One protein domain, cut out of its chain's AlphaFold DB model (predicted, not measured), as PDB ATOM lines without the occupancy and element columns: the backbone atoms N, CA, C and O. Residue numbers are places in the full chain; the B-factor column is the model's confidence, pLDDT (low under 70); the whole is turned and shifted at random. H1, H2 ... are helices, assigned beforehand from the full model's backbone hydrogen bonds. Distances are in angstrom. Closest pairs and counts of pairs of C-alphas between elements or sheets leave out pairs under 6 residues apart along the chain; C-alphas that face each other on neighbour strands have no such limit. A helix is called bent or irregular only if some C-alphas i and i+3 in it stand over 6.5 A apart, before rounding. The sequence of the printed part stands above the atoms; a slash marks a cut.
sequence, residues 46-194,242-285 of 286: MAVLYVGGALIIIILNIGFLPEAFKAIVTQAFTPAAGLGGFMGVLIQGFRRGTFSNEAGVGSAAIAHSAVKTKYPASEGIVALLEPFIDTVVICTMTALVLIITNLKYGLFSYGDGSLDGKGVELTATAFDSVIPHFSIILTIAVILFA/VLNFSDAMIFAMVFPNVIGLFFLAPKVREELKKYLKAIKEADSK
ATOM      1  N   MET A  46     218.065 200.186 180.941       93.31
ATOM      2  CA  MET A  46     217.918 198.727 180.858       93.31
ATOM      3  C   MET A  46     217.184 198.298 179.578       93.31
ATOM      4  O   MET A  46     217.561 197.295 178.972       93.31
ATOM      5  N   ALA A  47     216.199 199.087 179.126       91.94
ATOM      6  CA  ALA A  47     215.493 198.839 177.875       91.94
ATOM      7  C   ALA A  47     216.427 198.979 176.667       91.94
ATOM      8  O   ALA A  47     216.471 198.077 175.841       91.94
ATOM      9  N   VAL A  48     217.224 200.051 176.586       93.69
ATOM     10  CA  VAL A  48     218.179 200.260 175.483       93.69
ATOM     11  C   VAL A  48     219.220 199.145 175.423       93.69
ATOM     12  O   VAL A  48     219.486 198.637 174.336       93.69
ATOM     13  N   LEU A  49     219.777 198.723 176.563       93.44
ATOM     14  CA  LEU A  49     220.728 197.607 176.597       93.44
ATOM     15  C   LEU A  49     220.111 196.322 176.034       93.44
ATOM     16  O   LEU A  49     220.714 195.654 175.194       93.44
ATOM     17  N   TYR A  50     218.903 195.987 176.486       93.75
ATOM     18  CA  TYR A  50     218.236 194.747 176.106       93.75
ATOM     19  C   TYR A  50     217.739 194.766 174.655       93.75
ATOM     20  O   TYR A  50     218.084 193.890 173.861       93.75
ATOM     21  N   VAL A  51     216.967 195.795 174.295       95.19
ATOM     22  CA  VAL A  51     216.402 195.998 172.954       95.19
ATOM     23  C   VAL A  51     217.523 196.159 171.934       95.19
ATOM     24  O   VAL A  51     217.449 195.562 170.866       95.19
ATOM     25  N   GLY A  52     218.589 196.894 172.261       96.00
ATOM     26  CA  GLY A  52     219.753 197.049 171.392       96.00
ATOM     27  C   GLY A  52     220.421 195.712 171.070       96.00
ATOM     28  O   GLY A  52     220.614 195.394 169.897       96.00
ATOM     29  N   GLY A  53     220.704 194.890 172.086       96.12
ATOM     30  CA  GLY A  53     221.265 193.550 171.880       96.12
ATOM     31  C   GLY A  53     220.351 192.648 171.051       96.12
ATOM     32  O   GLY A  53     220.796 192.013 170.097       96.12
ATOM     33  N   ALA A  54     219.054 192.645 171.359       97.06
ATOM     34  CA  ALA A  54     218.074 191.859 170.621       97.06
ATOM     35  C   ALA A  54     217.941 192.307 169.156       97.06
ATOM     36  O   ALA A  54     217.898 191.461 168.263       97.06
ATOM     37  N   LEU A  55     217.933 193.617 168.880       97.25
ATOM     38  CA  LEU A  55     217.906 194.145 167.513       97.25
ATOM     39  C   LEU A  55     219.149 193.741 166.727       97.25
ATOM     40  O   LEU A  55     219.009 193.310 165.587       97.25
ATOM     41  N   ILE A  56     220.343 193.829 167.321       97.12
ATOM     42  CA  ILE A  56     221.582 193.381 166.669       97.12
ATOM     43  C   ILE A  56     221.450 191.911 166.253       97.12
ATOM     44  O   ILE A  56     221.717 191.571 165.103       97.12
ATOM     45  N   ILE A  57     220.969 191.048 167.152       97.31
ATOM     46  CA  ILE A  57     220.786 189.621 166.863       97.31
ATOM     47  C   ILE A  57     219.773 189.398 165.739       97.31
ATOM     48  O   ILE A  57     220.046 188.626 164.819       97.31
ATOM     49  N   ILE A  58     218.623 190.071 165.799       97.56
ATOM     50  CA  ILE A  58     217.567 189.943 164.790       97.56
ATOM     51  C   ILE A  58     218.071 190.429 163.425       97.56
ATOM     52  O   ILE A  58     217.871 189.738 162.432       97.56
ATOM     53  N   ILE A  59     218.764 191.568 163.362       97.50
ATOM     54  CA  ILE A  59     219.287 192.144 162.112       97.50
ATOM     55  C   ILE A  59     220.356 191.236 161.494       97.50
ATOM     56  O   ILE A  59     220.296 190.944 160.302       97.50
ATOM     57  N   LEU A  60     221.300 190.728 162.294       97.00
ATOM     58  CA  LEU A  60     222.352 189.822 161.809       97.00
ATOM     59  C   LEU A  60     221.810 188.474 161.310       97.00
ATOM     60  O   LEU A  60     222.502 187.756 160.591       97.00
ATOM     61  N   ASN A  61     220.583 188.119 161.692       96.38
ATOM     62  CA  ASN A  61     219.938 186.858 161.339       96.38
ATOM     63  C   ASN A  61     218.577 187.084 160.666       96.38
ATOM     64  O   ASN A  61     217.692 186.231 160.744       96.38
ATOM     65  N   ILE A  62     218.412 188.219 159.979       96.19
ATOM     66  CA  ILE A  62     217.122 188.662 159.431       96.19
ATOM     67  C   ILE A  62     216.508 187.664 158.441       96.19
ATOM     68  O   ILE A  62     215.289 187.583 158.325       96.19
ATOM     69  N   GLY A  63     217.336 186.847 157.779       96.75
ATOM     70  CA  GLY A  63     216.878 185.784 156.881       96.75
ATOM     71  C   GLY A  63     216.001 184.725 157.562       96.75
ATOM     72  O   GLY A  63     215.117 184.172 156.917       96.75
ATOM     73  N   PHE A  64     216.177 184.492 158.865       96.62
ATOM     74  CA  PHE A  64     215.363 183.551 159.645       96.62
ATOM     75  C   PHE A  64     214.080 184.184 160.198       96.62
ATOM     76  O   PHE A  64     213.238 183.482 160.756       96.62
ATOM     77  N   LEU A  65     213.898 185.501 160.059       96.00
ATOM     78  CA  LEU A  65     212.759 186.212 160.635       96.00
ATOM     79  C   LEU A  65     211.399 185.697 160.116       96.00
ATOM     80  O   LEU A  65     210.517 185.459 160.947       96.00
ATOM     81  N   PRO A  66     211.196 185.457 158.800       96.44
ATOM     82  CA  PRO A  66     209.935 184.899 158.306       96.44
ATOM     83  C   PRO A  66     209.656 183.498 158.859       96.44
ATOM     84  O   PRO A  66     208.520 183.183 159.212       96.44
ATOM     85  N   GLU A  67     210.692 182.664 158.967       96.38
ATOM     86  CA  GLU A  67     210.574 181.310 159.505       96.38
ATOM     87  C   GLU A  67     210.266 181.323 161.004       96.38
ATOM     88  O   GLU A  67     209.417 180.559 161.455       96.38
ATOM     89  N   ALA A  68     210.861 182.245 161.763       96.12
ATOM     90  CA  ALA A  68     210.567 182.423 163.180       96.12
ATOM     91  C   ALA A  68     209.100 182.816 163.416       96.12
ATOM     92  O   ALA A  68     208.423 182.196 164.234       96.12
ATOM     93  N   PHE A  69     208.565 183.788 162.665       95.88
ATOM     94  CA  PHE A  69     207.141 184.140 162.754       95.88
ATOM     95  C   PHE A  69     206.231 182.991 162.327       95.88
ATOM     96  O   PHE A  69     205.232 182.716 162.994       95.88
ATOM     97  N   LYS A  70     206.593 182.287 161.246       95.00
ATOM     98  CA  LYS A  70     205.871 181.090 160.816       95.00
ATOM     99  C   LYS A  70     205.842 180.056 161.937       95.00
ATOM    100  O   LYS A  70     204.766 179.557 162.231       95.00
ATOM    101  N   ALA A  71     206.974 179.792 162.589       91.25
ATOM    102  CA  ALA A  71     207.082 178.855 163.699       91.25
ATOM    103  C   ALA A  71     206.218 179.263 164.902       91.25
ATOM    104  O   ALA A  71     205.545 178.405 165.463       91.25
ATOM    105  N   ILE A  72     206.180 180.550 165.271       91.38
ATOM    106  CA  ILE A  72     205.310 181.046 166.354       91.38
ATOM    107  C   ILE A  72     203.849 180.712 166.052       91.38
ATOM    108  O   ILE A  72     203.162 180.126 166.886       91.38
ATOM    109  N   VAL A  73     203.372 181.062 164.854       89.81
ATOM    110  CA  VAL A  73     201.972 180.844 164.472       89.81
ATOM    111  C   VAL A  73     201.682 179.352 164.338       89.81
ATOM    112  O   VAL A  73     200.729 178.855 164.931       89.81
ATOM    113  N   THR A  74     202.504 178.600 163.606       87.62
ATOM    114  CA  THR A  74     202.243 177.175 163.400       87.62
ATOM    115  C   THR A  74     202.291 176.413 164.713       87.62
ATOM    116  O   THR A  74     201.377 175.642 164.962       87.62
ATOM    117  N   GLN A  75     203.264 176.646 165.595       83.62
ATOM    118  CA  GLN A  75     203.337 175.925 166.870       83.62
ATOM    119  C   GLN A  75     202.249 176.351 167.863       83.62
ATOM    120  O   GLN A  75     201.783 175.518 168.637       83.62
ATOM    121  N   ALA A  76     201.785 177.602 167.816       83.44
ATOM    122  CA  ALA A  76     200.646 178.035 168.626       83.44
ATOM    123  C   ALA A  76     199.326 177.365 168.199       83.44
ATOM    124  O   ALA A  76     198.486 177.072 169.049       83.44
ATOM    125  N   PHE A  77     199.146 177.106 166.898       80.62
ATOM    126  CA  PHE A  77     197.899 176.572 166.330       80.62
ATOM    127  C   PHE A  77     197.965 175.100 165.886       80.62
ATOM    128  O   PHE A  77     196.943 174.545 165.489       80.62
ATOM    129  N   THR A  78     199.126 174.445 165.976       72.06
ATOM    130  CA  THR A  78     199.318 173.030 165.608       72.06
ATOM    131  C   THR A  78     199.618 172.213 166.861       72.06
ATOM    132  O   THR A  78     200.770 172.128 167.291       72.06
ATOM    133  N   PRO A  79     198.604 171.601 167.487       58.84
ATOM    134  CA  PRO A  79     198.822 170.817 168.684       58.84
ATOM    135  C   PRO A  79     199.475 169.477 168.351       58.84
ATOM    136  O   PRO A  79     198.812 168.559 167.873       58.84
ATOM    137  N   ALA A  80     200.748 169.314 168.706       61.25
ATOM    138  CA  ALA A  80     201.422 168.015 168.651       61.25
ATOM    139  C   ALA A  80     200.744 166.934 169.537       61.25
ATOM    140  O   ALA A  80     201.012 165.751 169.364       61.25
ATOM    141  N   ALA A  81     199.846 167.326 170.457       61.66
ATOM    142  CA  ALA A  81     199.177 166.453 171.434       61.66
ATOM    143  C   ALA A  81     197.625 166.549 171.433       61.66
ATOM    144  O   ALA A  81     196.981 166.228 172.432       61.66
ATOM    145  N   GLY A  82     196.999 167.021 170.344       71.81
ATOM    146  CA  GLY A  82     195.535 167.190 170.249       71.81
ATOM    147  C   GLY A  82     194.965 168.377 171.054       71.81
ATOM    148  O   GLY A  82     195.702 169.269 171.475       71.81
ATOM    149  N   LEU A  83     193.641 168.410 171.285       69.94
ATOM    150  CA  LEU A  83     192.948 169.542 171.943       69.94
ATOM    151  C   LEU A  83     193.548 169.928 173.311       69.94
ATOM    152  O   LEU A  83     193.609 171.112 173.638       69.94
ATOM    153  N   GLY A  84     194.030 168.953 174.091       71.38
ATOM    154  CA  GLY A  84     194.680 169.203 175.384       71.38
ATOM    155  C   GLY A  84     196.020 169.939 175.259       71.38
ATOM    156  O   GLY A  84     196.287 170.860 176.029       71.38
ATOM    157  N   GLY A  85     196.826 169.599 174.247       77.62
ATOM    158  CA  GLY A  85     198.076 170.304 173.947       77.62
ATOM    159  C   GLY A  85     197.839 171.744 173.493       77.62
ATOM    160  O   GLY A  85     198.514 172.655 173.964       77.62
ATOM    161  N   PHE A  86     196.826 171.963 172.648       79.31
ATOM    162  CA  PHE A  86     196.428 173.305 172.208       79.31
ATOM    163  C   PHE A  86     196.019 174.195 173.390       79.31
ATOM    164  O   PHE A  86     196.541 175.297 173.562       79.31
ATOM    165  N   MET A  87     195.128 173.688 174.251       81.44
ATOM    166  CA  MET A  87     194.668 174.416 175.434       81.44
ATOM    167  C   MET A  87     195.830 174.733 176.385       81.44
ATOM    168  O   MET A  87     195.901 175.833 176.928       81.44
ATOM    169  N   GLY A  88     196.767 173.793 176.555       83.00
ATOM    170  CA  GLY A  88     197.952 173.970 177.393       83.00
ATOM    171  C   GLY A  88     198.869 175.100 176.918       83.00
ATOM    172  O   GLY A  88     199.282 175.928 177.732       83.00
ATOM    173  N   VAL A  89     199.139 175.184 175.609       82.38
ATOM    174  CA  VAL A  89     199.960 176.257 175.016       82.38
ATOM    175  C   VAL A  89     199.314 177.624 175.234       82.38
ATOM    176  O   VAL A  89     199.986 178.555 175.680       82.38
ATOM    177  N   LEU A  90     198.004 177.743 174.994       84.69
ATOM    178  CA  LEU A  90     197.280 178.996 175.214       84.69
ATOM    179  C   LEU A  90     197.276 179.404 176.688       84.69
ATOM    180  O   LEU A  90     197.589 180.550 177.001       84.69
ATOM    181  N   ILE A  91     196.970 178.475 177.598       86.06
ATOM    182  CA  ILE A  91     196.967 178.747 179.043       86.06
ATOM    183  C   ILE A  91     198.345 179.228 179.499       86.06
ATOM    184  O   ILE A  91     198.434 180.207 180.240       86.06
ATOM    185  N   GLN A  92     199.422 178.584 179.045       85.75
ATOM    186  CA  GLN A  92     200.774 179.003 179.403       85.75
ATOM    187  C   GLN A  92     201.116 180.381 178.821       85.75
ATOM    188  O   GLN A  92     201.711 181.202 179.524       85.75
ATOM    189  N   GLY A  93     200.702 180.659 177.580       87.81
ATOM    190  CA  GLY A  93     200.844 181.967 176.944       87.81
ATOM    191  C   GLY A  93     200.131 183.073 177.723       87.81
ATOM    192  O   GLY A  93     200.757 184.074 178.066       87.81
ATOM    193  N   PHE A  94     198.863 182.869 178.095       85.19
ATOM    194  CA  PHE A  94     198.114 183.812 178.929       85.19
ATOM    195  C   PHE A  94     198.751 183.981 180.309       85.19
ATOM    196  O   PHE A  94     198.980 185.106 180.738       85.19
ATOM    197  N   ARG A  95     199.115 182.884 180.985       85.25
ATOM    198  CA  ARG A  95     199.722 182.925 182.326       85.25
ATOM    199  C   ARG A  95     201.013 183.743 182.342       85.25
ATOM    200  O   ARG A  95     201.200 184.560 183.238       85.25
ATOM    201  N   ARG A  96     201.898 183.553 181.357       87.38
ATOM    202  CA  ARG A  96     203.168 184.294 181.282       87.38
ATOM    203  C   ARG A  96     202.993 185.707 180.727       87.38
ATOM    204  O   ARG A  96     203.646 186.615 181.227       87.38
ATOM    205  N   GLY A  97     202.082 185.912 179.776       87.25
ATOM    206  CA  GLY A  97     201.756 187.235 179.239       87.25
ATOM    207  C   GLY A  97     201.148 188.159 180.296       87.25
ATOM    208  O   GLY A  97     201.637 189.267 180.486       87.25
ATOM    209  N   THR A  98     200.148 187.683 181.044       84.44
ATOM    210  CA  THR A  98     199.534 188.434 182.152       84.44
ATOM    211  C   THR A  98     200.522 188.701 183.286       84.44
ATOM    212  O   THR A  98     200.443 189.747 183.918       84.44
ATOM    213  N   PHE A  99     201.473 187.795 183.536       84.31
ATOM    214  CA  PHE A  99     202.553 188.050 184.492       84.31
ATOM    215  C   PHE A  99     203.473 189.196 184.041       84.31
ATOM    216  O   PHE A  99     203.968 189.934 184.883       84.31
ATOM    217  N   SER A 100     203.699 189.344 182.731       87.75
ATOM    218  CA  SER A 100     204.587 190.369 182.171       87.75
ATOM    219  C   SER A 100     203.951 191.761 182.191       87.75
ATOM    220  O   SER A 100     204.506 192.693 182.762       87.75
ATOM    221  N   ASN A 101     202.747 191.887 181.626       88.25
ATOM    222  CA  ASN A 101     202.084 193.183 181.468       88.25
ATOM    223  C   ASN A 101     201.086 193.548 182.569       88.25
ATOM    224  O   ASN A 101     200.497 194.626 182.519       88.25
ATOM    225  N   GLU A 102     200.840 192.648 183.519       86.81
ATOM    226  CA  GLU A 102     199.921 192.864 184.641       86.81
ATOM    227  C   GLU A 102     198.479 193.218 184.203       86.81
ATOM    228  O   GLU A 102     197.705 193.839 184.944       86.81
ATOM    229  N   ALA A 103     198.078 192.808 182.994       86.56
ATOM    230  CA  ALA A 103     196.761 193.113 182.452       86.56
ATOM    231  C   ALA A 103     195.648 192.536 183.339       86.56
ATOM    232  O   ALA A 103     195.616 191.349 183.662       86.56
ATOM    233  N   GLY A 104     194.704 193.396 183.727       87.75
ATOM    234  CA  GLY A 104     193.567 193.018 184.567       87.75
ATOM    235  C   GLY A 104     193.875 192.909 186.063       87.75
ATOM    236  O   GLY A 104     192.931 192.789 186.839       87.75
ATOM    237  N   VAL A 105     195.139 193.019 186.494       90.75
ATOM    238  CA  VAL A 105     195.532 192.924 187.916       90.75
ATOM    239  C   VAL A 105     195.107 194.163 188.710       90.75
ATOM    240  O   VAL A 105     194.707 194.057 189.865       90.75
ATOM    241  N   GLY A 106     195.168 195.344 188.087       91.31
ATOM    242  CA  GLY A 106     194.824 196.626 188.719       91.31
ATOM    243  C   GLY A 106     195.978 197.296 189.479       91.31
ATOM    244  O   GLY A 106     195.816 198.411 189.969       91.31
ATOM    245  N   SER A 107     197.153 196.665 189.532       91.00
ATOM    246  CA  SER A 107     198.381 197.182 190.154       91.00
ATOM    247  C   SER A 107     198.887 198.466 189.490       91.00
ATOM    248  O   SER A 107     199.105 199.461 190.181       91.00
ATOM    249  N   ALA A 108     199.007 198.487 188.158       89.12
ATOM    250  CA  ALA A 108     199.505 199.643 187.402       89.12
ATOM    251  C   ALA A 108     198.707 200.931 187.685       89.12
ATOM    252  O   ALA A 108     199.273 202.016 187.851       89.12
ATOM    253  N   ALA A 109     197.384 200.815 187.866       90.81
ATOM    254  CA  ALA A 109     196.518 201.948 188.193       90.81
ATOM    255  C   ALA A 109     196.927 202.660 189.500       90.81
ATOM    256  O   ALA A 109     196.694 203.860 189.646       90.81
ATOM    257  N   ILE A 110     197.587 201.959 190.433       92.94
ATOM    258  CA  ILE A 110     198.096 202.537 191.683       92.94
ATOM    259  C   ILE A 110     199.211 203.554 191.401       92.94
ATOM    260  O   ILE A 110     199.199 204.637 191.992       92.94
ATOM    261  N   ALA A 111     200.147 203.254 190.490       88.50
ATOM    262  CA  ALA A 111     201.176 204.208 190.059       88.50
ATOM    263  C   ALA A 111     200.549 205.409 189.351       88.50
ATOM    264  O   ALA A 111     200.767 206.553 189.754       88.50
ATOM    265  N   HIS A 112     199.724 205.142 188.340       91.38
ATOM    266  CA  HIS A 112     199.107 206.173 187.508       91.38
ATOM    267  C   HIS A 112     198.185 207.110 188.298       91.38
ATOM    268  O   HIS A 112     198.124 208.307 188.023       91.38
ATOM    269  N   SER A 113     197.541 206.621 189.363       90.94
ATOM    270  CA  SER A 113     196.720 207.458 190.251       90.94
ATOM    271  C   SER A 113     197.507 208.554 190.986       90.94
ATOM    272  O   SER A 113     196.914 209.519 191.468       90.94
ATOM    273  N   ALA A 114     198.837 208.435 191.074       88.50
ATOM    274  CA  ALA A 114     199.692 209.443 191.697       88.50
ATOM    275  C   ALA A 114     200.020 210.621 190.760       88.50
ATOM    276  O   ALA A 114     200.548 211.641 191.223       88.50
ATOM    277  N   VAL A 115     199.733 210.500 189.460       89.44
ATOM    278  CA  VAL A 115     200.001 211.552 188.477       89.44
ATOM    279  C   VAL A 115     199.012 212.702 188.644       89.44
ATOM    280  O   VAL A 115     197.806 212.525 188.816       89.44
ATOM    281  N   LYS A 116     199.528 213.931 188.576       88.69
ATOM    282  CA  LYS A 116     198.707 215.143 188.619       88.69
ATOM    283  C   LYS A 116     198.166 215.447 187.226       88.69
ATOM    284  O   LYS A 116     198.803 216.166 186.462       88.69
ATOM    285  N   THR A 117     196.977 214.941 186.921       92.38
ATOM    286  CA  THR A 117     196.264 215.250 185.676       92.38
ATOM    287  C   THR A 117     194.877 215.831 185.948       92.38
ATOM    288  O   THR A 117     194.227 215.494 186.935       92.38
ATOM    289  N   LYS A 118     194.416 216.719 185.061       91.69
ATOM    290  CA  LYS A 118     193.033 217.230 185.065       91.69
ATOM    291  C   LYS A 118     192.050 216.246 184.422       91.69
ATOM    292  O   LYS A 118     190.854 216.355 184.659       91.69
ATOM    293  N   TYR A 119     192.553 215.312 183.612       94.62
ATOM    294  CA  TYR A 119     191.751 214.352 182.858       94.62
ATOM    295  C   TYR A 119     192.257 212.934 183.146       94.62
ATOM    296  O   TYR A 119     193.253 212.530 182.550       94.62
ATOM    297  N   PRO A 120     191.594 212.145 184.008       94.25
ATOM    298  CA  PRO A 120     192.039 210.788 184.340       94.25
ATOM    299  C   PRO A 120     192.231 209.890 183.109       94.25
ATOM    300  O   PRO A 120     193.170 209.103 183.051       94.25
ATOM    301  N   ALA A 121     191.394 210.063 182.081       95.25
ATOM    302  CA  ALA A 121     191.509 209.318 180.828       95.25
ATOM    303  C   ALA A 121     192.804 209.605 180.047       95.25
ATOM    304  O   ALA A 121     193.252 208.735 179.307       95.25
ATOM    305  N   SER A 122     193.426 210.779 180.223       94.94
ATOM    306  CA  SER A 122     194.741 211.060 179.624       94.94
ATOM    307  C   SER A 122     195.806 210.111 180.164       94.94
ATOM    308  O   SER A 122     196.537 209.498 179.392       94.94
ATOM    309  N   GLU A 123     195.814 209.915 181.481       94.88
ATOM    310  CA  GLU A 123     196.745 209.005 182.134       94.88
ATOM    311  C   GLU A 123     196.415 207.548 181.808       94.88
ATOM    312  O   GLU A 123     197.311 206.753 181.555       94.88
ATOM    313  N   GLY A 124     195.125 207.209 181.711       93.25
ATOM    314  CA  GLY A 124     194.696 205.888 181.255       93.25
ATOM    315  C   GLY A 124     195.209 205.531 179.855       93.25
ATOM    316  O   GLY A 124     195.536 204.375 179.618       93.25
ATOM    317  N   ILE A 125     195.324 206.500 178.938       93.31
ATOM    318  CA  ILE A 125     195.902 206.277 177.600       93.31
ATOM    319  C   ILE A 125     197.420 206.091 177.679       93.31
ATOM    320  O   ILE A 125     197.953 205.217 176.999       93.31
ATOM    321  N   VAL A 126     198.115 206.866 178.518       93.06
ATOM    322  CA  VAL A 126     199.558 206.690 178.756       93.06
ATOM    323  C   VAL A 126     199.844 205.300 179.330       93.06
ATOM    324  O   VAL A 126     200.757 204.628 178.857       93.06
ATOM    325  N   ALA A 127     199.017 204.828 180.266       91.62
ATOM    326  CA  ALA A 127     199.135 203.502 180.869       91.62
ATOM    327  C   ALA A 127     199.043 202.353 179.846       91.62
ATOM    328  O   ALA A 127     199.632 201.299 180.055       91.62
ATOM    329  N   LEU A 128     198.360 202.540 178.706       91.31
ATOM    330  CA  LEU A 128     198.300 201.524 177.642       91.31
ATOM    331  C   LEU A 128     199.649 201.300 176.945       91.31
ATOM    332  O   LEU A 128     199.831 200.272 176.290       91.31
ATOM    333  N   LEU A 129     200.599 202.231 177.076       91.69
ATOM    334  CA  LEU A 129     201.944 202.062 176.532       91.69
ATOM    335  C   LEU A 129     202.740 201.004 177.297       91.69
ATOM    336  O   LEU A 129     203.576 200.343 176.689       91.69
ATOM    337  N   GLU A 130     202.467 200.808 178.589       88.88
ATOM    338  CA  GLU A 130     203.156 199.814 179.420       88.88
ATOM    339  C   GLU A 130     203.013 198.384 178.861       88.88
ATOM    340  O   GLU A 130     204.035 197.805 178.484       88.88
ATOM    341  N   PRO A 131     201.795 197.817 178.694       91.75
ATOM    342  CA  PRO A 131     201.623 196.468 178.154       91.75
ATOM    343  C   PRO A 131     202.102 196.346 176.702       91.75
ATOM    344  O   PRO A 131     202.551 195.277 176.283       91.75
ATOM    345  N   PHE A 132     202.012 197.425 175.918       92.56
ATOM    346  CA  PHE A 132     202.479 197.433 174.535       92.56
ATOM    347  C   PHE A 132     204.006 197.320 174.458       92.56
ATOM    348  O   PHE A 132     204.528 196.435 173.781       92.56
ATOM    349  N   ILE A 133     204.729 198.186 175.171       91.75
ATOM    350  CA  ILE A 133     206.195 198.178 175.173       91.75
ATOM    351  C   ILE A 133     206.713 196.875 175.792       91.75
ATOM    352  O   ILE A 133     207.604 196.244 175.228       91.75
ATOM    353  N   ASP A 134     206.137 196.438 176.910       91.38
ATOM    354  CA  ASP A 134     206.576 195.231 177.606       91.38
ATOM    355  C   ASP A 134     206.306 193.948 176.800       91.38
ATOM    356  O   ASP A 134     207.226 193.225 176.410       91.38
ATOM    357  N   THR A 135     205.039 193.652 176.505       91.25
ATOM    358  CA  THR A 135     204.671 192.354 175.932       91.25
ATOM    359  C   THR A 135     204.770 192.352 174.413       91.25
ATOM    360  O   THR A 135     205.353 191.439 173.827       91.25
ATOM    361  N   VAL A 136     204.209 193.364 173.747       92.62
ATOM    362  CA  VAL A 136     204.133 193.362 172.277       92.62
ATOM    363  C   VAL A 136     205.504 193.617 171.660       92.62
ATOM    364  O   VAL A 136     205.836 192.981 170.663       92.62
ATOM    365  N   VAL A 137     206.316 194.492 172.257       93.81
ATOM    366  CA  VAL A 137     207.654 194.811 171.743       93.81
ATOM    367  C   VAL A 137     208.727 193.939 172.401       93.81
ATOM    368  O   VAL A 137     209.308 193.084 171.732       93.81
ATOM    369  N   ILE A 138     208.993 194.109 173.699       93.81
ATOM    370  CA  ILE A 138     210.161 193.498 174.356       93.81
ATOM    371  C   ILE A 138     210.039 191.966 174.446       93.81
ATOM    372  O   ILE A 138     210.988 191.249 174.098       93.81
ATOM    373  N   CYS A 139     208.887 191.428 174.857       94.19
ATOM    374  CA  CYS A 139     208.703 189.973 174.939       94.19
ATOM    375  C   CYS A 139     208.702 189.310 173.557       94.19
ATOM    376  O   CYS A 139     209.321 188.258 173.392       94.19
ATOM    377  N   THR A 140     208.101 189.939 172.541       95.31
ATOM    378  CA  THR A 140     208.186 189.447 171.155       95.31
ATOM    379  C   THR A 140     209.627 189.412 170.666       95.31
ATOM    380  O   THR A 140     210.059 188.402 170.119       95.31
ATOM    381  N   MET A 141     210.411 190.468 170.902       96.31
ATOM    382  CA  MET A 141     211.833 190.474 170.543       96.31
ATOM    383  C   MET A 141     212.607 189.356 171.248       96.31
ATOM    384  O   MET A 141     213.439 188.700 170.628       96.31
ATOM    385  N   THR A 142     212.293 189.091 172.516       95.75
ATOM    386  CA  THR A 142     212.878 187.975 173.274       95.75
ATOM    387  C   THR A 142     212.554 186.630 172.630       95.75
ATOM    388  O   THR A 142     213.453 185.823 172.400       95.75
ATOM    389  N   ALA A 143     211.281 186.401 172.295       95.25
ATOM    390  CA  ALA A 143     210.841 185.184 171.622       95.25
ATOM    391  C   ALA A 143     211.523 185.020 170.254       95.25
ATOM    392  O   ALA A 143     212.015 183.939 169.942       95.25
ATOM    393  N   LEU A 144     211.623 186.098 169.469       97.44
ATOM    394  CA  LEU A 144     212.303 186.089 168.176       97.44
ATOM    395  C   LEU A 144     213.788 185.755 168.313       97.44
ATOM    396  O   LEU A 144     214.272 184.911 167.569       97.44
ATOM    397  N   VAL A 145     214.501 186.350 169.274       97.38
ATOM    398  CA  VAL A 145     215.911 186.015 169.526       97.38
ATOM    399  C   VAL A 145     216.070 184.532 169.852       97.38
ATOM    400  O   VAL A 145     216.902 183.866 169.239       97.38
ATOM    401  N   LEU A 146     215.255 183.991 170.764       96.38
ATOM    402  CA  LEU A 146     215.313 182.574 171.137       96.38
ATOM    403  C   LEU A 146     215.039 181.651 169.941       96.38
ATOM    404  O   LEU A 146     215.775 180.694 169.723       96.38
ATOM    405  N   ILE A 147     214.013 181.950 169.143       96.06
ATOM    406  CA  ILE A 147     213.625 181.109 168.006       96.06
ATOM    407  C   ILE A 147     214.655 181.202 166.879       96.06
ATOM    408  O   ILE A 147     215.092 180.172 166.379       96.06
ATOM    409  N   ILE A 148     215.082 182.409 166.499       97.50
ATOM    410  CA  ILE A 148     216.050 182.628 165.415       97.50
ATOM    411  C   ILE A 148     217.390 181.963 165.734       97.50
ATOM    412  O   ILE A 148     217.961 181.271 164.892       97.50
ATOM    413  N   THR A 149     217.897 182.149 166.954       96.75
ATOM    414  CA  THR A 149     219.167 181.534 167.367       96.75
ATOM    415  C   THR A 149     219.053 180.019 167.448       96.75
ATOM    416  O   THR A 149     219.987 179.327 167.048       96.75
ATOM    417  N   ASN A 150     217.900 179.485 167.865       95.88
ATOM    418  CA  ASN A 150     217.688 178.046 167.857       95.88
ATOM    419  C   ASN A 150     217.591 177.465 166.437       95.88
ATOM    420  O   ASN A 150     218.207 176.442 166.167       95.88
ATOM    421  N   LEU A 151     216.885 178.130 165.513       94.94
ATOM    422  CA  LEU A 151     216.803 177.709 164.106       94.94
ATOM    423  C   LEU A 151     218.183 177.672 163.440       94.94
ATOM    424  O   LEU A 151     218.468 176.773 162.654       94.94
ATOM    425  N   LYS A 152     219.049 178.637 163.763       95.38
ATOM    426  CA  LYS A 152     220.377 178.744 163.154       95.38
ATOM    427  C   LYS A 152     221.427 177.831 163.791       95.38
ATOM    428  O   LYS A 152     222.249 177.274 163.071       95.38
ATOM    429  N   TYR A 153     221.447 177.729 165.121       94.06
ATOM    430  CA  TYR A 153     222.540 177.086 165.861       94.06
ATOM    431  C   TYR A 153     222.130 175.812 166.614       94.06
ATOM    432  O   TYR A 153     223.003 175.148 167.166       94.06
ATOM    433  N   GLY A 154     220.840 175.464 166.665       92.94
ATOM    434  CA  GLY A 154     220.359 174.255 167.345       92.94
ATOM    435  C   GLY A 154     220.640 174.240 168.851       92.94
ATOM    436  O   GLY A 154     221.040 173.214 169.394       92.94
ATOM    437  N   LEU A 155     220.483 175.386 169.522       91.62
ATOM    438  CA  LEU A 155     220.858 175.577 170.931       91.62
ATOM    439  C   LEU A 155     219.966 174.820 171.924       91.62
ATOM    440  O   LEU A 155     220.410 174.502 173.028       91.62
ATOM    441  N   PHE A 156     218.701 174.585 171.575       92.12
ATOM    442  CA  PHE A 156     217.667 174.119 172.493       92.12
ATOM    443  C   PHE A 156     216.848 172.977 171.892       92.12
ATOM    444  O   PHE A 156     216.367 173.055 170.759       92.12
ATOM    445  N   SER A 157     216.624 171.953 172.713       87.50
ATOM    446  CA  SER A 157     215.682 170.867 172.453       87.50
ATOM    447  C   SER A 157     214.313 171.223 173.038       87.50
ATOM    448  O   SER A 157     214.217 171.645 174.191       87.50
ATOM    449  N   TYR A 158     213.251 171.093 172.243       84.38
ATOM    450  CA  TYR A 158     211.881 171.352 172.688       84.38
ATOM    451  C   TYR A 158     211.191 170.054 173.125       84.38
ATOM    452  O   TYR A 158     211.340 169.018 172.486       84.38
ATOM    453  N   GLY A 159     210.362 170.131 174.172       76.00
ATOM    454  CA  GLY A 159     209.433 169.057 174.553       76.00
ATOM    455  C   GLY A 159     209.980 167.976 175.493       76.00
ATOM    456  O   GLY A 159     209.212 167.114 175.907       76.00
ATOM    457  N   ASP A 160     211.254 168.034 175.884       79.69
ATOM    458  CA  ASP A 160     211.891 167.070 176.801       79.69
ATOM    459  C   ASP A 160     211.974 167.552 178.268       79.69
ATOM    460  O   ASP A 160     212.559 166.883 179.119       79.69
ATOM    461  N   GLY A 161     211.415 168.728 178.574       77.06
ATOM    462  CA  GLY A 161     211.473 169.355 179.902       77.06
ATOM    463  C   GLY A 161     212.849 169.922 180.286       77.06
ATOM    464  O   GLY A 161     212.996 170.513 181.356       77.06
ATOM    465  N   SER A 162     213.871 169.816 179.427       80.25
ATOM    466  CA  SER A 162     215.238 170.282 179.721       80.25
ATOM    467  C   SER A 162     215.351 171.803 179.901       80.25
ATOM    468  O   SER A 162     216.306 172.290 180.526       80.25
ATOM    469  N   LEU A 163     214.367 172.539 179.374       83.38
ATOM    470  CA  LEU A 163     214.260 173.999 179.388       83.38
ATOM    471  C   LEU A 163     213.529 174.540 180.631       83.38
ATOM    472  O   LEU A 163     213.554 175.751 180.885       83.38
ATOM    473  N   ASP A 164     212.895 173.671 181.425       79.19
ATOM    474  CA  ASP A 164     212.029 174.083 182.527       79.19
ATOM    475  C   ASP A 164     212.807 174.849 183.605       79.19
ATOM    476  O   ASP A 164     213.822 174.403 184.143       79.19
ATOM    477  N   GLY A 165     212.325 176.053 183.924       75.88
ATOM    478  CA  GLY A 165     212.928 176.920 184.939       75.88
ATOM    479  C   GLY A 165     214.242 177.598 184.528       75.88
ATOM    480  O   GLY A 165     214.835 178.283 185.361       75.88
ATOM    481  N   LYS A 166     214.686 177.471 183.269       84.38
ATOM    482  CA  LYS A 166     215.963 178.026 182.782       84.38
ATOM    483  C   LYS A 166     215.837 179.317 181.971       84.38
ATOM    484  O   LYS A 166     216.790 179.707 181.312       84.38
ATOM    485  N   GLY A 167     214.708 180.028 182.038       85.06
ATOM    486  CA  GLY A 167     214.408 181.172 181.155       85.06
ATOM    487  C   GLY A 167     215.550 182.187 180.963       85.06
ATOM    488  O   GLY A 167     215.904 182.493 179.830       85.06
ATOM    489  N   VAL A 168     216.182 182.652 182.051       87.38
ATOM    490  CA  VAL A 168     217.314 183.608 181.988       87.38
ATOM    491  C   VAL A 168     218.580 182.982 181.385       87.38
ATOM    492  O   VAL A 168     219.365 183.663 180.734       87.38
ATOM    493  N   GLU A 169     218.804 181.688 181.602       88.75
ATOM    494  CA  GLU A 169     219.943 180.973 181.021       88.75
ATOM    495  C   GLU A 169     219.748 180.733 179.519       88.75
ATOM    496  O   GLU A 169     220.707 180.857 178.758       88.75
ATOM    497  N   LEU A 170     218.514 180.473 179.076       92.50
ATOM    498  CA  LEU A 170     218.183 180.340 177.655       92.50
ATOM    499  C   LEU A 170     218.437 181.649 176.909       92.50
ATOM    500  O   LEU A 170     219.108 181.652 175.880       92.50
ATOM    501  N   THR A 171     217.969 182.776 177.453       93.88
ATOM    502  CA  THR A 171     218.225 184.084 176.839       93.88
ATOM    503  C   THR A 171     219.710 184.427 176.858       93.88
ATOM    504  O   THR A 171     220.236 184.857 175.838       93.88
ATOM    505  N   ALA A 172     220.431 184.160 177.951       93.12
ATOM    506  CA  ALA A 172     221.880 184.356 177.995       93.12
ATOM    507  C   ALA A 172     222.621 183.535 176.930       93.12
ATOM    508  O   ALA A 172     223.464 184.083 176.226       93.12
ATOM    509  N   THR A 173     222.263 182.259 176.776       94.25
ATOM    510  CA  THR A 173     222.872 181.353 175.790       94.25
ATOM    511  C   THR A 173     222.607 181.824 174.359       94.25
ATOM    512  O   THR A 173     223.524 181.871 173.546       94.25
ATOM    513  N   ALA A 174     221.369 182.227 174.060       95.94
ATOM    514  CA  ALA A 174     220.989 182.743 172.747       95.94
ATOM    515  C   ALA A 174     221.706 184.054 172.393       95.94
ATOM    516  O   ALA A 174     222.147 184.238 171.262       95.94
ATOM    517  N   PHE A 175     221.841 184.977 173.348       96.25
ATOM    518  CA  PHE A 175     222.549 186.229 173.091       96.25
ATOM    519  C   PHE A 175     224.057 186.008 172.912       96.25
ATOM    520  O   PHE A 175     224.637 186.557 171.973       96.25
ATOM    521  N   ASP A 176     224.676 185.162 173.743       95.81
ATOM    522  CA  ASP A 176     226.106 184.830 173.644       95.81
ATOM    523  C   ASP A 176     226.472 184.107 172.346       95.81
ATOM    524  O   ASP A 176     227.590 184.265 171.856       95.81
ATOM    525  N   SER A 177     225.544 183.346 171.755       96.00
ATOM    526  CA  SER A 177     225.796 182.627 170.501       96.00
ATOM    527  C   SER A 177     225.969 183.552 169.289       96.00
ATOM    528  O   SER A 177     226.357 183.094 168.215       96.00
ATOM    529  N   VAL A 178     225.634 184.839 169.422       96.00
ATOM    530  CA  VAL A 178     225.739 185.838 168.348       96.00
ATOM    531  C   VAL A 178     226.646 186.993 168.744       96.00
ATOM    532  O   VAL A 178     227.445 187.443 167.927       96.00
ATOM    533  N   ILE A 179     226.528 187.476 169.981       95.38
ATOM    534  CA  ILE A 179     227.348 188.558 170.517       95.38
ATOM    535  C   ILE A 179     228.180 187.970 171.660       95.38
ATOM    536  O   ILE A 179     227.649 187.783 172.757       95.38
ATOM    537  N   PRO A 180     229.473 187.674 171.438       93.50
ATOM    538  CA  PRO A 180     230.313 187.066 172.461       93.50
ATOM    539  C   PRO A 180     230.291 187.857 173.776       93.50
ATOM    540  O   PRO A 180     230.448 189.078 173.777       93.50
ATOM    541  N   HIS A 181     230.121 187.148 174.895       90.81
ATOM    542  CA  HIS A 181     230.088 187.695 176.260       90.81
ATOM    543  C   HIS A 181     228.925 188.653 176.575       90.81
ATOM    544  O   HIS A 181     228.925 189.309 177.626       90.81
ATOM    545  N   PHE A 182     227.902 188.731 175.722       93.00
ATOM    546  CA  PHE A 182     226.720 189.544 175.985       93.00
ATOM    547  C   PHE A 182     225.939 189.089 177.225       93.00
ATOM    548  O   PHE A 182     225.277 189.909 177.855       93.00
ATOM    549  N   SER A 183     226.045 187.834 177.660       90.12
ATOM    550  CA  SER A 183     225.428 187.323 178.890       90.12
ATOM    551  C   SER A 183     225.809 188.122 180.140       90.12
ATOM    552  O   SER A 183     225.012 188.205 181.081       90.12
ATOM    553  N   ILE A 184     226.977 188.774 180.152       89.75
ATOM    554  CA  ILE A 184     227.386 189.698 181.217       89.75
ATOM    555  C   ILE A 184     226.519 190.963 181.184       89.75
ATOM    556  O   ILE A 184     225.938 191.346 182.201       89.75
ATOM    557  N   ILE A 185     226.378 191.574 180.004       91.06
ATOM    558  CA  ILE A 185     225.538 192.761 179.777       91.06
ATOM    559  C   ILE A 185     224.073 192.429 180.076       91.06
ATOM    560  O   ILE A 185     223.397 193.166 180.794       91.06
ATOM    561  N   LEU A 186     223.597 191.278 179.601       91.44
ATOM    562  CA  LEU A 186     222.256 190.777 179.872       91.44
ATOM    563  C   LEU A 186     222.031 190.568 181.371       91.44
ATOM    564  O   LEU A 186     220.982 190.937 181.884       91.44
ATOM    565  N   THR A 187     223.008 190.021 182.098       89.88
ATOM    566  CA  THR A 187     222.904 189.856 183.556       89.88
ATOM    567  C   THR A 187     222.711 191.203 184.248       89.88
ATOM    568  O   THR A 187     221.882 191.301 185.155       89.88
ATOM    569  N   ILE A 188     223.434 192.244 183.822       91.06
ATOM    570  CA  ILE A 188     223.252 193.607 184.337       91.06
ATOM    571  C   ILE A 188     221.833 194.093 184.026       91.06
ATOM    572  O   ILE A 188     221.140 194.545 184.936       91.06
ATOM    573  N   ALA A 189     221.368 193.939 182.783       92.75
ATOM    574  CA  ALA A 189     220.014 194.322 182.392       92.75
ATOM    575  C   ALA A 189     218.950 193.602 183.238       92.75
ATOM    576  O   ALA A 189     218.079 194.258 183.796       92.75
ATOM    577  N   VAL A 190     219.052 192.282 183.421       91.38
ATOM    578  CA  VAL A 190     218.111 191.477 184.225       91.38
ATOM    579  C   VAL A 190     218.087 191.920 185.690       91.38
ATOM    580  O   VAL A 190     217.016 191.994 186.290       91.38
ATOM    581  N   ILE A 191     219.244 192.251 186.274       92.25
ATOM    582  CA  ILE A 191     219.306 192.803 187.636       92.25
ATOM    583  C   ILE A 191     218.567 194.144 187.703       92.25
ATOM    584  O   ILE A 191     217.821 194.373 188.653       92.25
ATOM    585  N   LEU A 192     218.738 195.011 186.701       94.31
ATOM    586  CA  LEU A 192     218.046 196.298 186.631       94.31
ATOM    587  C   LEU A 192     216.534 196.139 186.419       94.31
ATOM    588  O   LEU A 192     215.773 196.829 187.096       94.31
ATOM    589  N   PHE A 193     216.100 195.202 185.570       92.88
ATOM    590  CA  PHE A 193     214.688 194.849 185.396       92.88
ATOM    591  C   PHE A 193     214.084 194.418 186.732       92.88
ATOM    592  O   PHE A 193     213.158 195.063 187.221       92.88
ATOM    593  N   ALA A 194     214.679 193.414 187.384       92.62
ATOM    594  CA  ALA A 194     214.218 192.934 188.683       92.62
ATOM    595  C   ALA A 194     214.183 194.063 189.727       92.62
ATOM    596  O   ALA A 194     213.213 194.198 190.474       92.62
ATOM    597  N   VAL A 242     208.122 180.083 193.941       85.50
ATOM    598  CA  VAL A 242     207.830 181.521 193.867       85.50
ATOM    599  C   VAL A 242     206.860 181.816 192.725       85.50
ATOM    600  O   VAL A 242     205.871 182.501 192.945       85.50
ATOM    601  N   LEU A 243     207.088 181.254 191.533       84.31
ATOM    602  CA  LEU A 243     206.210 181.466 190.379       84.31
ATOM    603  C   LEU A 243     204.787 180.964 190.642       84.31
ATOM    604  O   LEU A 243     203.833 181.694 190.398       84.31
ATOM    605  N   ASN A 244     204.629 179.757 191.191       86.81
ATOM    606  CA  ASN A 244     203.303 179.215 191.500       86.81
ATOM    607  C   ASN A 244     202.555 180.055 192.541       86.81
ATOM    608  O   ASN A 244     201.359 180.295 192.385       86.81
ATOM    609  N   PHE A 245     203.255 180.523 193.577       88.94
ATOM    610  CA  PHE A 245     202.666 181.410 194.574       88.94
ATOM    611  C   PHE A 245     202.264 182.759 193.963       88.94
ATOM    612  O   PHE A 245     201.130 183.198 194.145       88.94
ATOM    613  N   SER A 246     203.151 183.384 193.185       88.12
ATOM    614  CA  SER A 246     202.876 184.659 192.517       88.12
ATOM    615  C   SER A 246     201.700 184.563 191.550       88.12
ATOM    616  O   SER A 246     200.838 185.435 191.566       88.12
ATOM    617  N   ASP A 247     201.614 183.494 190.756       88.00
ATOM    618  CA  ASP A 247     200.509 183.300 189.815       88.00
ATOM    619  C   ASP A 247     199.159 183.173 190.547       88.00
ATOM    620  O   ASP A 247     198.162 183.748 190.111       88.00
ATOM    621  N   ALA A 248     199.124 182.490 191.701       90.50
ATOM    622  CA  ALA A 248     197.925 182.402 192.534       90.50
ATOM    623  C   ALA A 248     197.518 183.766 193.121       90.50
ATOM    624  O   ALA A 248     196.334 184.107 193.136       90.50
ATOM    625  N   MET A 249     198.486 184.568 193.578       91.50
ATOM    626  CA  MET A 249     198.221 185.908 194.118       91.50
ATOM    627  C   MET A 249     197.766 186.889 193.035       91.50
ATOM    628  O   MET A 249     196.823 187.646 193.254       91.50
ATOM    629  N   ILE A 250     198.384 186.847 191.852       89.19
ATOM    630  CA  ILE A 250     197.960 187.633 190.686       89.19
ATOM    631  C   ILE A 250     196.519 187.283 190.326       89.19
ATOM    632  O   ILE A 250     195.688 188.182 190.214       89.19
ATOM    633  N   PHE A 251     196.186 185.994 190.235       88.62
ATOM    634  CA  PHE A 251     194.817 185.558 189.966       88.62
ATOM    635  C   PHE A 251     193.818 186.084 191.011       88.62
ATOM    636  O   PHE A 251     192.760 186.605 190.651       88.62
ATOM    637  N   ALA A 252     194.176 186.020 192.296       92.25
ATOM    638  CA  ALA A 252     193.343 186.528 193.384       92.25
ATOM    639  C   ALA A 252     193.091 188.046 193.303       92.25
ATOM    640  O   ALA A 252     192.022 188.498 193.702       92.25
ATOM    641  N   MET A 253     194.039 188.830 192.776       92.44
ATOM    642  CA  MET A 253     193.875 190.277 192.563       92.44
ATOM    643  C   MET A 253     193.072 190.605 191.299       92.44
ATOM    644  O   MET A 253     192.251 191.523 191.311       92.44
ATOM    645  N   VAL A 254     193.265 189.836 190.221       92.31
ATOM    646  CA  VAL A 254     192.565 190.035 188.941       92.31
ATOM    647  C   VAL A 254     191.054 189.918 189.118       92.31
ATOM    648  O   VAL A 254     190.313 190.757 188.610       92.31
ATOM    649  N   PHE A 255     190.583 188.910 189.857       91.38
ATOM    650  CA  PHE A 255     189.153 188.632 189.997       91.38
ATOM    651  C   PHE A 255     188.328 189.827 190.527       91.38
ATOM    652  O   PHE A 255     187.435 190.290 189.811       91.38
ATOM    653  N   PRO A 256     188.612 190.395 191.718       94.06
ATOM    654  CA  PRO A 256     187.870 191.552 192.215       94.06
ATOM    655  C   PRO A 256     188.071 192.797 191.340       94.06
ATOM    656  O   PRO A 256     187.125 193.562 191.146       94.06
ATOM    657  N   ASN A 257     189.268 192.995 190.775       95.06
ATOM    658  CA  ASN A 257     189.550 194.162 189.943       95.06
ATOM    659  C   ASN A 257     188.743 194.149 188.634       95.06
ATOM    660  O   ASN A 257     188.096 195.139 188.301       95.06
ATOM    661  N   VAL A 258     188.719 193.024 187.913       94.00
ATOM    662  CA  VAL A 258     187.960 192.884 186.657       94.00
ATOM    663  C   VAL A 258     186.458 193.052 186.891       94.00
ATOM    664  O   VAL A 258     185.795 193.726 186.102       94.00
ATOM    665  N   ILE A 259     185.924 192.519 187.994       95.38
ATOM    666  CA  ILE A 259     184.522 192.740 188.382       95.38
ATOM    667  C   ILE A 259     184.257 194.234 188.603       95.38
ATOM    668  O   ILE A 259     183.283 194.778 188.081       95.38
ATOM    669  N   GLY A 260     185.144 194.925 189.323       95.94
ATOM    670  CA  GLY A 260     185.054 196.372 189.513       95.94
ATOM    671  C   GLY A 260     185.075 197.141 188.188       95.94
ATOM    672  O   GLY A 260     184.235 198.013 187.965       95.94
ATOM    673  N   LEU A 261     185.982 196.784 187.275       94.38
ATOM    674  CA  LEU A 261     186.074 197.388 185.944       94.38
ATOM    675  C   LEU A 261     184.810 197.163 185.111       94.38
ATOM    676  O   LEU A 261     184.392 198.080 184.410       94.38
ATOM    677  N   PHE A 262     184.177 195.993 185.212       95.69
ATOM    678  CA  PHE A 262     182.919 195.716 184.522       95.69
ATOM    679  C   PHE A 262     181.820 196.702 184.944       95.69
ATOM    680  O   PHE A 262     181.183 197.323 184.092       95.69
ATOM    681  N   PHE A 263     181.656 196.930 186.250       97.56
ATOM    682  CA  PHE A 263     180.686 197.904 186.763       97.56
ATOM    683  C   PHE A 263     181.075 199.359 186.467       97.56
ATOM    684  O   PHE A 263     180.203 200.200 186.243       97.56
ATOM    685  N   LEU A 264     182.373 199.671 186.443       96.75
ATOM    686  CA  LEU A 264     182.886 201.023 186.206       96.75
ATOM    687  C   LEU A 264     183.105 201.355 184.721       96.75
ATOM    688  O   LEU A 264     183.401 202.508 184.397       96.75
ATOM    689  N   ALA A 265     182.906 200.406 183.803       96.62
ATOM    690  CA  ALA A 265     183.070 200.608 182.364       96.62
ATOM    691  C   ALA A 265     182.285 201.821 181.809       96.62
ATOM    692  O   ALA A 265     182.854 202.582 181.015       96.62
ATOM    693  N   PRO A 266     181.033 202.101 182.241       97.62
ATOM    694  CA  PRO A 266     180.324 203.311 181.824       97.62
ATOM    695  C   PRO A 266     181.041 204.597 182.252       97.62
ATOM    696  O   PRO A 266     181.096 205.554 181.477       97.62
ATOM    697  N   LYS A 267     181.639 204.609 183.451       96.69
ATOM    698  CA  LYS A 267     182.362 205.772 183.979       96.69
ATOM    699  C   LYS A 267     183.661 206.018 183.220       96.69
ATOM    700  O   LYS A 267     183.943 207.156 182.856       96.69
ATOM    701  N   VAL A 268     184.404 204.958 182.904       95.00
ATOM    702  CA  VAL A 268     185.600 205.046 182.051       95.00
ATOM    703  C   VAL A 268     185.239 205.642 180.688       95.00
ATOM    704  O   VAL A 268     185.910 206.555 180.205       95.00
ATOM    705  N   ARG A 269     184.129 205.191 180.087       96.81
ATOM    706  CA  ARG A 269     183.639 205.721 178.808       96.81
ATOM    707  C   ARG A 269     183.265 207.204 178.889       96.81
ATOM    708  O   ARG A 269     183.508 207.939 177.934       96.81
ATOM    709  N   GLU A 270     182.663 207.644 179.992       97.50
ATOM    710  CA  GLU A 270     182.341 209.055 180.239       97.50
ATOM    711  C   GLU A 270     183.613 209.916 180.308       97.50
ATOM    712  O   GLU A 270     183.718 210.916 179.596       97.50
ATOM    713  N   GLU A 271     184.597 209.507 181.113       96.56
ATOM    714  CA  GLU A 271     185.862 210.234 181.273       96.56
ATOM    715  C   GLU A 271     186.671 210.287 179.968       96.56
ATOM    716  O   GLU A 271     187.224 211.334 179.622       96.56
ATOM    717  N   LEU A 272     186.670 209.203 179.182       96.75
ATOM    718  CA  LEU A 272     187.305 209.185 177.864       96.75
ATOM    719  C   LEU A 272     186.646 210.179 176.900       96.75
ATOM    720  O   LEU A 272     187.340 210.946 176.236       96.75
ATOM    721  N   LYS A 273     185.307 210.222 176.850       97.62
ATOM    722  CA  LYS A 273     184.583 211.193 176.011       97.62
ATOM    723  C   LYS A 273     184.911 212.636 176.397       97.62
ATOM    724  O   LYS A 273     185.109 213.461 175.505       97.62
ATOM    725  N   LYS A 274     184.983 212.943 177.699       96.75
ATOM    726  CA  LYS A 274     185.368 214.279 178.189       96.75
ATOM    727  C   LYS A 274     186.760 214.667 177.703       96.75
ATOM    728  O   LYS A 274     186.935 215.766 177.186       96.75
ATOM    729  N   TYR A 275     187.726 213.759 177.829       96.44
ATOM    730  CA  TYR A 275     189.097 214.023 177.410       96.44
ATOM    731  C   TYR A 275     189.223 214.211 175.892       96.44
ATOM    732  O   TYR A 275     189.810 215.194 175.446       96.44
ATOM    733  N   LEU A 276     188.598 213.341 175.092       96.12
ATOM    734  CA  LEU A 276     188.608 213.462 173.628       96.12
ATOM    735  C   LEU A 276     187.954 214.761 173.146       96.12
ATOM    736  O   LEU A 276     188.446 215.390 172.209       96.12
ATOM    737  N   LYS A 277     186.871 215.197 173.801       96.50
ATOM    738  CA  LYS A 277     186.252 216.497 173.524       96.50
ATOM    739  C   LYS A 277     187.222 217.646 173.815       96.50
ATOM    740  O   LYS A 277     187.384 218.516 172.966       96.50
ATOM    741  N   ALA A 278     187.896 217.616 174.965       94.75
ATOM    742  CA  ALA A 278     188.862 218.645 175.345       94.75
ATOM    743  C   ALA A 278     190.053 218.733 174.371       94.75
ATOM    744  O   ALA A 278     190.476 219.838 174.039       94.75
ATOM    745  N   ILE A 279     190.565 217.596 173.880       95.31
ATOM    746  CA  ILE A 279     191.625 217.570 172.857       95.31
ATOM    747  C   ILE A 279     191.127 218.200 171.555       95.31
ATOM    748  O   ILE A 279     191.769 219.101 171.027       95.31
ATOM    749  N   LYS A 280     189.948 217.787 171.073       94.75
ATOM    750  CA  LYS A 280     189.380 218.308 169.824       94.75
ATOM    751  C   LYS A 280     189.171 219.824 169.871       94.75
ATOM    752  O   LYS A 280     189.456 220.518 168.899       94.75
ATOM    753  N   GLU A 281     188.686 220.342 170.997       93.81
ATOM    754  CA  GLU A 281     188.520 221.784 171.207       93.81
ATOM    755  C   GLU A 281     189.865 222.523 171.257       93.81
ATOM    756  O   GLU A 281     189.966 223.632 170.731       93.81
ATOM    757  N   ALA A 282     190.898 221.930 171.858       90.00
ATOM    758  CA  ALA A 282     192.238 222.511 171.896       90.00
ATOM    759  C   ALA A 282     192.895 222.549 170.507       90.00
ATOM    760  O   ALA A 282     193.494 223.563 170.156       90.00
ATOM    761  N   ASP A 283     192.740 221.489 169.711       86.81
ATOM    762  CA  ASP A 283     193.276 221.419 168.348       86.81
ATOM    763  C   ASP A 283     192.552 222.379 167.400       86.81
ATOM    764  O   ASP A 283     193.191 223.007 166.571       86.81
ATOM    765  N   SER A 284     191.239 222.580 167.569       82.94
ATOM    766  CA  SER A 284     190.472 223.553 166.770       82.94
ATOM    767  C   SER A 284     190.817 225.026 167.038       82.94
ATOM    768  O   SER A 284     190.352 225.903 166.315       82.94
ATOM    769  N   LYS A 285     191.577 225.307 168.106       72.19
ATOM    770  CA  LYS A 285     192.036 226.654 168.487       72.19
ATOM    771  C   LYS A 285     193.481 226.941 168.062       72.19
ATOM    772  O   LYS A 285     193.947 228.053 168.304       72.19
TER     773      LYS A 285
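Overview. This is residues 46 to 194 and 242 to 285 of the 286 residues of the protein "D-alanine glycine permease" of Flavobacteriales bacterium (UniProt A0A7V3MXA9). Helices H1, H2 and H7 pack on one half of the long helix H6, with H8 packed over H1 and H7; at the other end of H6, H5 runs on nearly in line, and one arm of the L-shaped helix H9 crosses it. The other arm, H9a, runs from near H3 out to that far end, and the last residues of H3, 97 to 101, meet residues 130 to 135 of H6 at a corner, giving a loose frame with few contacts along H9. The printed part has 193 residues with nine named helices, H1 to H9 in order, and no named strand; the class is all helix, with mostly crossed packing. The whole is loose, with a radius of gyration of the C-alphas of 20.3 A and spans of 56 by 41 by 31 A.

Along the chain. H9, residues 242 to 283, was assigned as one helix by its hydrogen bonds but is bent, with C-alphas 263 and 266 7.3 A apart. Its arms are H9a, residues 242 to 263, 32.5 A long, and H9b, residues 266 to 283, 26.0 A, ending at C-alpha 283 (193.276, 221.419, 168.348). H5 is residues 120 to 127, and H4 residues 108 to 112. H6, residues 129 to 153, spans 34.1 A from C-alpha 129 (201.944, 202.062, 176.532). H3 is residues 82 to 101, 29.1 A. H2, residues 62 to 77, 23.7 A, is irregular: C-alphas 63 and 66 are 7.1 A apart. H1, residues 46 to 60, 21.5 A, begins at C-alpha 46 (217.918, 198.727, 180.858). H7 is residues 167 to 176 and H8 residues 182 to 194.

Arrangement. H9a and H9b are about perpendicular, at 78 degrees. H9b, with residues 268 to 275 alone, touches H5 at 89 degrees, about perpendicular; the closest C-alphas, of Ala 121 and Leu 272, are 5.1 A apart. H5 also touches H4, closest at the C-alphas of His 112 and Glu 123, 6.5 A. H9a and H3 only just touch, with 3 pairs of C-alphas within 8 A, closest Phe 99 and Asp 247 at 7.4 A. H6 is the hub, touching H1, H2, H3 and H7. Its closest C-alphas are Pro 131 to Asn 101 of H3, 4.7 A; Ile 147 to Ala 68 of H2, 5.9 A; Val 145 to Ala 54 of H1, 6.3 A; and Thr 149 to Ala 174 of H7, 5.8 A. H7 and H8 form a hairpin, opposite ways at a shallow tilt of 34.7 degrees, only just short of steep, with the C-alphas of Ala 172 and Ser 183 closest at 4.7 A. H8 touches H1, closest at the C-alphas of Met 46 and Ala 189, 5.1 A, but is apart from H6. Every O i to N i+4 pair is within hydrogen-bond range in H1, H3, H4, H5, H7, H8 and H9b; H2 has 10 of 12, H6 18 of 21 and H9a 17 of 18.

Size, cuts and confidence. The farthest C-alphas, of Asp 160 and Lys 285, are 63.4 A apart. Residues 195 to 241 are not printed; C-alphas 194 and 242 are 14.1 A apart across the cut. The link from H6 to H7 is long, 13 residues. Residues 79 to 81 and 83 have pLDDT under 70.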